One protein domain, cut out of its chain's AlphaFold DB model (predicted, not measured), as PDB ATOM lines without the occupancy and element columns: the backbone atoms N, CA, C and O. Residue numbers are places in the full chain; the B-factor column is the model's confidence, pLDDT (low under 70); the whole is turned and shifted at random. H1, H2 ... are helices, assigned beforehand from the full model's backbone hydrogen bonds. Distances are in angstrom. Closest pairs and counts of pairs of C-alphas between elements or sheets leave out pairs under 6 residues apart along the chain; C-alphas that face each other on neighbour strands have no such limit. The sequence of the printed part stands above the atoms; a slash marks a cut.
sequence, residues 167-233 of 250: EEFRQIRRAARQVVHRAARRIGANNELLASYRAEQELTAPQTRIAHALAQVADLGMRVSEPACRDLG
ATOM      1  N   GLU A 167      10.447  37.615 -14.753       92.25
ATOM      2  CA  GLU A 167      11.165  38.110 -15.928       92.25
ATOM      3  C   GLU A 167      12.351  37.231 -16.304       92.25
ATOM      4  O   GLU A 167      12.436  36.803 -17.457       92.25
ATOM      5  N   GLU A 168      13.196  36.883 -15.337       91.56
ATOM      6  CA  GLU A 168      14.308  35.950 -15.540       91.56
ATOM      7  C   GLU A 168      13.794  34.594 -16.028       91.56
ATOM      8  O   GLU A 168      14.310  34.037 -16.999       91.56
ATOM      9  N   PHE A 169      12.704  34.096 -15.443       93.25
ATOM     10  CA  PHE A 169      12.088  32.852 -15.889       93.25
ATOM     11  C   PHE A 169      11.578  32.946 -17.337       93.25
ATOM     12  O   PHE A 169      11.782  32.027 -18.138       93.25
ATOM     13  N   ARG A 170      10.954  34.070 -17.722       94.50
ATOM     14  CA  ARG A 170      10.539  34.314 -19.116       94.50
ATOM     15  C   ARG A 170      11.738  34.357 -20.063       94.50
ATOM     16  O   ARG A 170      11.648  33.791 -21.157       94.50
ATOM     17  N   GLN A 171      12.843  34.981 -19.666       93.25
ATOM     18  CA  GLN A 171      14.071  35.038 -20.462       93.25
ATOM     19  C   GLN A 171      14.689  33.646 -20.643       93.25
ATOM     20  O   GLN A 171      14.940  33.238 -21.779       93.25
ATOM     21  N   ILE A 172      14.821  32.871 -19.561       92.31
ATOM     22  CA  ILE A 172      15.294  31.478 -19.596       92.31
ATOM     23  C   ILE A 172      14.417  30.647 -20.536       92.31
ATOM     24  O   ILE A 172      14.924  29.949 -21.415       92.31
ATOM     25  N   ARG A 173      13.088  30.764 -20.424       95.00
ATOM     26  CA  ARG A 173      12.152  30.026 -21.280       95.00
ATOM     27  C   ARG A 173      12.280  30.411 -22.754       95.00
ATOM     28  O   ARG A 173      12.177  29.540 -23.618       95.00
ATOM     29  N   ARG A 174      12.495  31.693 -23.065       94.38
ATOM     30  CA  ARG A 174      12.725  32.162 -24.444       94.38
ATOM     31  C   ARG A 174      14.032  31.608 -25.009       94.38
ATOM     32  O   ARG A 174      14.010  31.055 -26.106       94.38
ATOM     33  N   ALA A 175      15.126  31.686 -24.255       93.62
ATOM     34  CA  ALA A 175      16.415  31.137 -24.668       93.62
ATOM     35  C   ALA A 175      16.335  29.617 -24.889       93.62
ATOM     36  O   ALA A 175      16.749  29.115 -25.934       93.62
ATOM     37  N   ALA A 176      15.705  28.887 -23.964       92.25
ATOM     38  CA  ALA A 176      15.488  27.449 -24.091       92.25
ATOM     39  C   ALA A 176      14.670  27.102 -25.345       92.25
ATOM     40  O   ALA A 176      15.066  26.229 -26.118       92.25
ATOM     41  N   ARG A 177      13.572  27.828 -25.613       94.44
ATOM     42  CA  ARG A 177      12.780  27.653 -26.843       94.44
ATOM     43  C   ARG A 177      13.619  27.864 -28.098       94.44
ATOM     44  O   ARG A 177      13.523  27.062 -29.018       94.44
ATOM     45  N   GLN A 178      14.450  28.902 -28.146       93.44
ATOM     46  CA  GLN A 178      15.308  29.160 -29.306       93.44
ATOM     47  C   GLN A 178      16.301  28.016 -29.552       93.44
ATOM     48  O   GLN A 178      16.484  27.603 -30.698       93.44
ATOM     49  N   VAL A 179      16.905  27.472 -28.491       92.62
ATOM     50  CA  VAL A 179      17.814  26.317 -28.577       92.62
ATOM     51  C   VAL A 179      17.073  25.088 -29.102       92.62
ATOM     52  O   VAL A 179      17.539  24.457 -30.052       92.62
ATOM     53  N   VAL A 180      15.897  24.787 -28.545       93.56
ATOM     54  CA  VAL A 180      15.074  23.639 -28.956       93.56
ATOM     55  C   VAL A 180      14.610  23.783 -30.404       93.56
ATOM     56  O   VAL A 180      14.793  22.857 -31.186       93.56
ATOM     57  N   HIS A 181      14.090  24.943 -30.810       94.00
ATOM     58  CA  HIS A 181      13.676  25.175 -32.196       94.00
ATOM     59  C   HIS A 181      14.850  25.087 -33.172       94.00
ATOM     60  O   HIS A 181      14.711  24.519 -34.254       94.00
ATOM     61  N   ARG A 182      16.030  25.603 -32.804       91.81
ATOM     62  CA  ARG A 182      17.234  25.464 -33.632       91.81
ATOM     63  C   ARG A 182      17.630  23.995 -33.788       91.81
ATOM     64  O   ARG A 182      17.936  23.582 -34.903       91.81
ATOM     65  N   ALA A 183      17.600  23.223 -32.704       89.19
ATOM     66  CA  ALA A 183      17.887  21.793 -32.740       89.19
ATOM     67  C   ALA A 183      16.859  21.029 -33.588       89.19
ATOM     68  O   ALA A 183      17.262  20.253 -34.448       89.19
ATOM     69  N   ALA A 184      15.564  21.304 -33.409       92.75
ATOM     70  CA  ALA A 184      14.483  20.666 -34.157       92.75
ATOM     71  C   ALA A 184      14.600  20.925 -35.665       92.75
ATOM     72  O   ALA A 184      14.559  19.981 -36.445       92.75
ATOM     73  N   ARG A 185      14.848  22.179 -36.078       93.75
ATOM     74  CA  ARG A 185      15.079  22.509 -37.496       93.75
ATOM     75  C   ARG A 185      16.292  21.784 -38.070       93.75
ATOM     76  O   ARG A 185      16.219  21.284 -39.183       93.75
ATOM     77  N   ARG A 186      17.396  21.712 -37.317       90.06
ATOM     78  CA  ARG A 186      18.601  20.989 -37.752       90.06
ATOM     79  C   ARG A 186      18.321  19.497 -37.933       90.06
ATOM     80  O   ARG A 186      18.762  18.921 -38.915       90.06
ATOM     81  N   ILE A 187      17.603  18.879 -36.995       90.31
ATOM     82  CA  ILE A 187      17.227  17.462 -37.086       90.31
ATOM     83  C   ILE A 187      16.309  17.233 -38.291       90.31
ATOM     84  O   ILE A 187      16.560  16.312 -39.055       90.31
ATOM     85  N   GLY A 188      15.307  18.096 -38.499       92.25
ATOM     86  CA  GLY A 188      14.417  18.029 -39.662       92.25
ATOM     87  C   GLY A 188      15.178  18.096 -40.985       92.25
ATOM     88  O   GLY A 188      15.094  17.166 -41.777       92.25
ATOM     89  N   ALA A 189      16.016  19.122 -41.164       92.00
ATOM     90  CA  ALA A 189      16.830  19.280 -42.370       92.00
ATOM     91  C   ALA A 189      17.789  18.096 -42.602       92.00
ATOM     92  O   ALA A 189      17.977  17.655 -43.732       92.00
ATOM     93  N   ASN A 190      18.381  17.546 -41.536       92.88
ATOM     94  CA  ASN A 190      19.240  16.366 -41.640       92.88
ATOM     95  C   ASN A 190      18.449  15.109 -42.038       92.88
ATOM     96  O   ASN A 190      18.945  14.305 -42.822       92.88
ATOM     97  N   ASN A 191      17.233  14.936 -41.515       92.94
ATOM     98  CA  ASN A 191      16.370  13.811 -41.874       92.94
ATOM     99  C   ASN A 191      15.929  13.891 -43.340       92.94
ATOM    100  O   ASN A 191      15.962  12.877 -44.033       92.94
ATOM    101  N   GLU A 192      15.563  15.083 -43.817       94.44
ATOM    102  CA  GLU A 192      15.241  15.331 -45.229       94.44
ATOM    103  C   GLU A 192      16.442  15.015 -46.126       94.44
ATOM    104  O   GLU A 192      16.315  14.257 -47.085       94.44
ATOM    105  N   LEU A 193      17.633  15.502 -45.763       93.88
ATOM    106  CA  LEU A 193      18.863  15.238 -46.507       93.88
ATOM    107  C   LEU A 193      19.212  13.738 -46.563       93.88
ATOM    108  O   LEU A 193      19.614  13.235 -47.611       93.88
ATOM    109  N   LEU A 194      19.042  13.014 -45.452       93.69
ATOM    110  CA  LEU A 194      19.247  11.565 -45.407       93.69
ATOM    111  C   LEU A 194      18.224  10.817 -46.276       93.69
ATOM    112  O   LEU A 194      18.583   9.841 -46.933       93.69
ATOM    113  N   ALA A 195      16.966  11.268 -46.298       93.94
ATOM    114  CA  ALA A 195      15.925  10.690 -47.143       93.94
ATOM    115  C   ALA A 195      16.230  10.900 -48.637       93.94
ATOM    116  O   ALA A 195      16.192   9.932 -49.392       93.94
ATOM    117  N   SER A 196      16.616  12.115 -49.042       92.94
ATOM    118  CA  SER A 196      17.039  12.414 -50.420       92.94
ATOM    119  C   SER A 196      18.245  11.581 -50.855       92.94
ATOM    120  O   SER A 196      18.262  11.067 -51.969       92.94
ATOM    121  N   TYR A 197      19.225  11.388 -49.966       93.44
ATOM    122  CA  TYR A 197      20.393  10.547 -50.236       93.44
ATOM    123  C   TYR A 197      20.029   9.070 -50.426       93.44
ATOM    124  O   TYR A 197      20.508   8.436 -51.361       93.44
ATOM    125  N   ARG A 198      19.150   8.521 -49.576       91.88
ATOM    126  CA  ARG A 198      18.664   7.132 -49.695       91.88
ATOM    127  C   ARG A 198      17.769   6.906 -50.914       91.88
ATOM    128  O   ARG A 198      17.671   5.778 -51.376       91.88
ATOM    129  N   ALA A 199      17.120   7.955 -51.407       93.88
ATOM    130  CA  ALA A 199      16.339   7.939 -52.639       93.88
ATOM    131  C   ALA A 199      17.186   8.217 -53.898       93.88
ATOM    132  O   ALA A 199      16.613   8.435 -54.961       93.88
ATOM    133  N   GLU A 200      18.520   8.252 -53.771       90.75
ATOM    134  CA  GLU A 200      19.473   8.465 -54.871       90.75
ATOM    135  C   GLU A 200      19.236   9.765 -55.662       90.75
ATOM    136  O   GLU A 200      19.559   9.869 -56.843       90.75
ATOM    137  N   GLN A 201      18.687  10.792 -55.006       91.50
ATOM    138  CA  GLN A 201      18.526  12.107 -55.620       91.50
ATOM    139  C   GLN A 201      19.886  12.784 -55.816       91.50
ATOM    140  O   GLN A 201      20.810  12.613 -55.017       91.50
ATOM    141  N   GLU A 202      19.996  13.615 -56.855       90.75
ATOM    142  CA  GLU A 202      21.199  14.410 -57.088       90.75
ATOM    143  C   GLU A 202      21.402  15.423 -55.951       90.75
ATOM    144  O   GLU A 202      20.637  16.371 -55.770       90.75
ATOM    145  N   LEU A 203      22.461  15.210 -55.169       92.19
ATOM    146  CA  LEU A 203      22.887  16.086 -54.084       92.19
ATOM    147  C   LEU A 203      24.211  16.757 -54.445       92.19
ATOM    148  O   LEU A 203      25.076  16.181 -55.106       92.19
ATOM    149  N   THR A 204      24.409  17.981 -53.959       93.69
ATOM    150  CA  THR A 204      25.703  18.658 -54.119       93.69
ATOM    151  C   THR A 204      26.803  17.918 -53.351       93.69
ATOM    152  O   THR A 204      26.554  17.332 -52.299       93.69
ATOM    153  N   ALA A 205      28.058  17.999 -53.807       87.56
ATOM    154  CA  ALA A 205      29.176  17.312 -53.148       87.56
ATOM    155  C   ALA A 205      29.282  17.564 -51.617       87.56
ATOM    156  O   ALA A 205      29.559  16.616 -50.878       87.56
ATOM    157  N   PRO A 206      29.034  18.783 -51.084       88.56
ATOM    158  CA  PRO A 206      28.969  19.006 -49.637       88.56
ATOM    159  C   PRO A 206      27.791  18.301 -48.950       88.56
ATOM    160  O   PRO A 206      27.966  17.743 -47.868       88.56
ATOM    161  N   GLN A 207      26.608  18.306 -49.570       90.56
ATOM    162  CA  GLN A 207      25.415  17.624 -49.059       90.56
ATOM    163  C   GLN A 207      25.605  16.108 -49.038       90.56
ATOM    164  O   GLN A 207      25.264  15.479 -48.041       90.56
ATOM    165  N   THR A 208      26.228  15.535 -50.068       90.25
ATOM    166  CA  THR A 208      26.542  14.104 -50.142       90.25
ATOM    167  C   THR A 208      27.477  13.667 -49.016       90.25
ATOM    168  O   THR A 208      27.235  12.637 -48.392       90.25
ATOM    169  N   ARG A 209      28.507  14.465 -48.680       90.31
ATOM    170  CA  ARG A 209      29.393  14.168 -47.533       90.31
ATOM    171  C   ARG A 209      28.628  14.130 -46.211       90.31
ATOM    172  O   ARG A 209      28.764  13.178 -45.447       90.31
ATOM    173  N   ILE A 210      27.792  15.142 -45.965       90.44
ATOM    174  CA  ILE A 210      26.975  15.221 -44.747       90.44
ATOM    175  C   ILE A 210      25.964  14.068 -44.704       90.44
ATOM    176  O   ILE A 210      25.817  13.430 -43.666       90.44
ATOM    177  N   ALA A 211      25.302  13.755 -45.818       91.50
ATOM    178  CA  ALA A 211      24.330  12.671 -45.898       91.50
ATOM    179  C   ALA A 211      24.965  11.295 -45.658       91.50
ATOM    180  O   ALA A 211      24.426  10.494 -44.897       91.50
ATOM    181  N   HIS A 212      26.152  11.050 -46.217       90.06
ATOM    182  CA  HIS A 212      26.924   9.834 -45.966       90.06
ATOM    183  C   HIS A 212      27.336   9.710 -44.489       90.06
ATOM    184  O   HIS A 212      27.252   8.633 -43.898       90.06
ATOM    185  N   ALA A 213      27.730  10.818 -43.850       89.38
ATOM    186  CA  ALA A 213      28.004  10.841 -42.416       89.38
ATOM    187  C   ALA A 213      26.739  10.575 -41.573       89.38
ATOM    188  O   ALA A 213      26.804   9.846 -40.583       89.38
ATOM    189  N   LEU A 214      25.581  11.117 -41.969       91.12
ATOM    190  CA  LEU A 214      24.290  10.846 -41.323       91.12
ATOM    191  C   LEU A 214      23.863   9.381 -41.472       91.12
ATOM    192  O   LEU A 214      23.371   8.802 -40.505       91.12
ATOM    193  N   ALA A 215      24.084   8.772 -42.640       90.31
ATOM    194  CA  ALA A 215      23.816   7.356 -42.876       90.31
ATOM    195  C   ALA A 215      24.674   6.469 -41.960       90.31
ATOM    196  O   ALA A 215      24.138   5.607 -41.270       90.31
ATOM    197  N   GLN A 216      25.974   6.767 -41.829       88.69
ATOM    198  CA  GLN A 216      26.847   6.066 -40.877       88.69
ATOM    199  C   GLN A 216      26.335   6.146 -39.433       88.69
ATOM    200  O   GLN A 216      26.355   5.143 -38.726       88.69
ATOM    201  N   VAL A 217      25.871   7.319 -38.979       87.88
ATOM    202  CA  VAL A 217      25.289   7.471 -37.629       87.88
ATOM    203  C   VAL A 217      24.010   6.644 -37.487       87.88
ATOM    204  O   VAL A 217      23.804   6.018 -36.449       87.88
ATOM    205  N   ALA A 218      23.145   6.655 -38.502       88.19
ATOM    206  CA  ALA A 218      21.884   5.924 -38.476       88.19
ATOM    207  C   ALA A 218      22.102   4.404 -38.400       88.19
ATOM    208  O   ALA A 218      21.386   3.729 -37.662       88.19
ATOM    209  N   ASP A 219      23.107   3.890 -39.110       87.19
ATOM    210  CA  ASP A 219      23.339   2.452 -39.245       87.19
ATOM    211  C   ASP A 219      24.253   1.893 -38.133       87.19
ATOM    212  O   ASP A 219      24.075   0.761 -37.687       87.19
ATOM    213  N   LEU A 220      25.217   2.685 -37.641       84.62
ATOM    214  CA  LEU A 220      26.235   2.253 -36.664       84.62
ATOM    215  C   LEU A 220      26.049   2.854 -35.257       84.62
ATOM    216  O   LEU A 220      26.784   2.513 -34.321       84.62
ATOM    217  N   GLY A 221      25.096   3.771 -35.083       78.19
ATOM    218  CA  GLY A 221      24.868   4.482 -33.827       78.19
ATOM    219  C   GLY A 221      26.055   5.367 -33.428       78.19
ATOM    220  O   GLY A 221      26.536   6.188 -34.203       78.19
ATOM    221  N   MET A 222      26.548   5.221 -32.192       68.62
ATOM    222  CA  MET A 222      27.648   6.044 -31.649       68.62
ATOM    223  C   MET A 222      29.049   5.617 -32.124       68.62
ATOM    224  O   MET A 222      30.036   6.257 -31.765       68.62
ATOM    225  N   ARG A 223      29.168   4.540 -32.912       72.12
ATOM    226  CA  ARG A 223      30.445   4.026 -33.442       72.12
ATOM    227  C   ARG A 223      30.749   4.618 -34.821       72.12
ATOM    228  O   ARG A 223      30.936   3.896 -35.793       72.12
ATOM    229  N   VAL A 224      30.754   5.943 -34.903       78.12
ATOM    230  CA  VAL A 224      30.955   6.692 -36.153       78.12
ATOM    231  C   VAL A 224      32.417   7.053 -36.380       78.12
ATOM    232  O   VAL A 224      33.177   7.258 -35.432       78.12
ATOM    233  N   SER A 225      32.813   7.129 -37.649       80.75
ATOM    234  CA  SER A 225      34.182   7.459 -38.045       80.75
ATOM    235  C   SER A 225      34.542   8.919 -37.715       80.75
ATOM    236  O   SER A 225      33.688   9.808 -37.709       80.75
ATOM    237  N   GLU A 226      35.823   9.199 -37.455       80.88
ATOM    238  CA  GLU A 226      36.304  10.568 -37.201       80.88
ATOM    239  C   GLU A 226      35.989  11.553 -38.354       80.88
ATOM    240  O   GLU A 226      35.580  12.682 -38.063       80.88
ATOM    241  N   PRO A 227      36.085  11.162 -39.644       82.19
ATOM    242  CA  PRO A 227      35.626  11.995 -40.756       82.19
ATOM    243  C   PRO A 227      34.128  12.313 -40.690       82.19
ATOM    244  O   PRO A 227      33.758  13.477 -40.823       82.19
ATOM    245  N   ALA A 228      33.272  11.331 -40.383       81.00
ATOM    246  CA  ALA A 228      31.834  11.565 -40.232       81.00
ATOM    247  C   ALA A 228      31.533  12.539 -39.079       81.00
ATOM    248  O   ALA A 228      30.735  13.464 -39.226       81.00
ATOM    249  N   CYS A 229      32.227  12.411 -37.945       79.75
ATOM    250  CA  CYS A 229      32.108  13.366 -36.842       79.75
ATOM    251  C   CYS A 229      32.559  14.785 -37.226       79.75
ATOM    252  O   CYS A 229      31.993  15.765 -36.734       79.75
ATOM    253  N   ARG A 230      33.570  14.922 -38.089       84.38
ATOM    254  CA  ARG A 230      34.031  16.217 -38.608       84.38
ATOM    255  C   ARG A 230      33.002  16.839 -39.547       84.38
ATOM    256  O   ARG A 230      32.663  18.004 -39.361       84.38
ATOM    257  N   ASP A 231      32.473  16.060 -40.484       84.88
ATOM    258  CA  ASP A 231      31.487  16.519 -41.468       84.88
ATOM    259  C   ASP A 231      30.154  16.923 -40.812       84.88
ATOM    260  O   ASP A 231      29.495  17.859 -41.257       84.88
ATOM    261  N   LEU A 232      29.796  16.296 -39.686       82.88
ATOM    262  CA  LEU A 232      28.640  16.674 -38.859       82.88
ATOM    263  C   LEU A 232      28.914  17.854 -37.908       82.88
ATOM    264  O   LEU A 232      28.019  18.280 -37.172       82.88
ATOM    265  N   GLY A 233      30.149  18.366 -37.870       79.25
ATOM    266  CA  GLY A 233      30.566  19.423 -36.947       79.25
ATOM    267  C   GLY A 233      30.580  18.996 -35.472       79.25
ATOM    268  O   GLY A 233      30.500  19.847 -34.584       79.25
TER     269      GLY A 233
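AT A GLANCE: This is residues 167 to 233 of the 250 residues of an uncharacterized protein of Mycolicibacterium wolinskyi (UniProt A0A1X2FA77). One long straight helix, H1, makes an arm with a small head at its far end: residues 167 to 189 stick out alone, while H2 crosses the last part of H1 nearly at a right angle and the short H3 packs on H2. The length of the whole comes from the arm, and the head is a small compact body. The printed part has 67 residues with three named helices, H1, H2 and H3 in that order along the chain, and no named strand; its class is all helix. The whole is loose, with a radius of gyration of the C-alphas of 15.4 A, and the C-alphas span 49 by 25 by 18 A.

IN THESE COORDINATES: H1 is residues 167 to 198, 46.4 A from first to last C-alpha, beginning with C-alpha 167 at (11.165, 38.110, -15.928) and ending with C-alpha 198 at (18.664, 7.132, -49.695). H2 is residues 205 to 220, 22.5 A from first to last C-alpha. H3 is residues 226 to 231, six residues, and ends with C-alpha 231 at (31.487, 16.519, -41.468).

HOW THE PARTS SIT: H1 stands free over residues 167 to 189. H1 touches H2 with residues 190 to 197 alone, and the closest C-alphas of the two are those of Leu 194 and Ala 211, 5.2 A apart. The lines of H1 and H2 stand at 83 degrees, about perpendicular. H2 touches H3 with residues 209 to 216 alone, and the closest C-alphas of the two are those of Ala 213 and Ala 228, 4.5 A apart. H2 and H3 run opposite ways at a steep tilt of 47 degrees. H1 and H3 are apart. In H1, H2 and H3 every pair of O of residue i and N of residue i+4 is within hydrogen-bond range.

THE WHOLE: The outline is elongated, and the two C-alphas farthest apart in the domain are those of Glu 167 and Glu 200, 49.6 A apart. Without the stretch that stands free, the body has 44 residues, spans 27 by 18 by 13 A and has a radius of gyration of 9.8 A. The link from H1 to H2, with 6 residues between them, is short, and the link from H2 to H3, with 5 residues, is tight. The printed part has no cut. The mean pLDDT of the printed part is 89.3, and one residue, Met 222, is under 70.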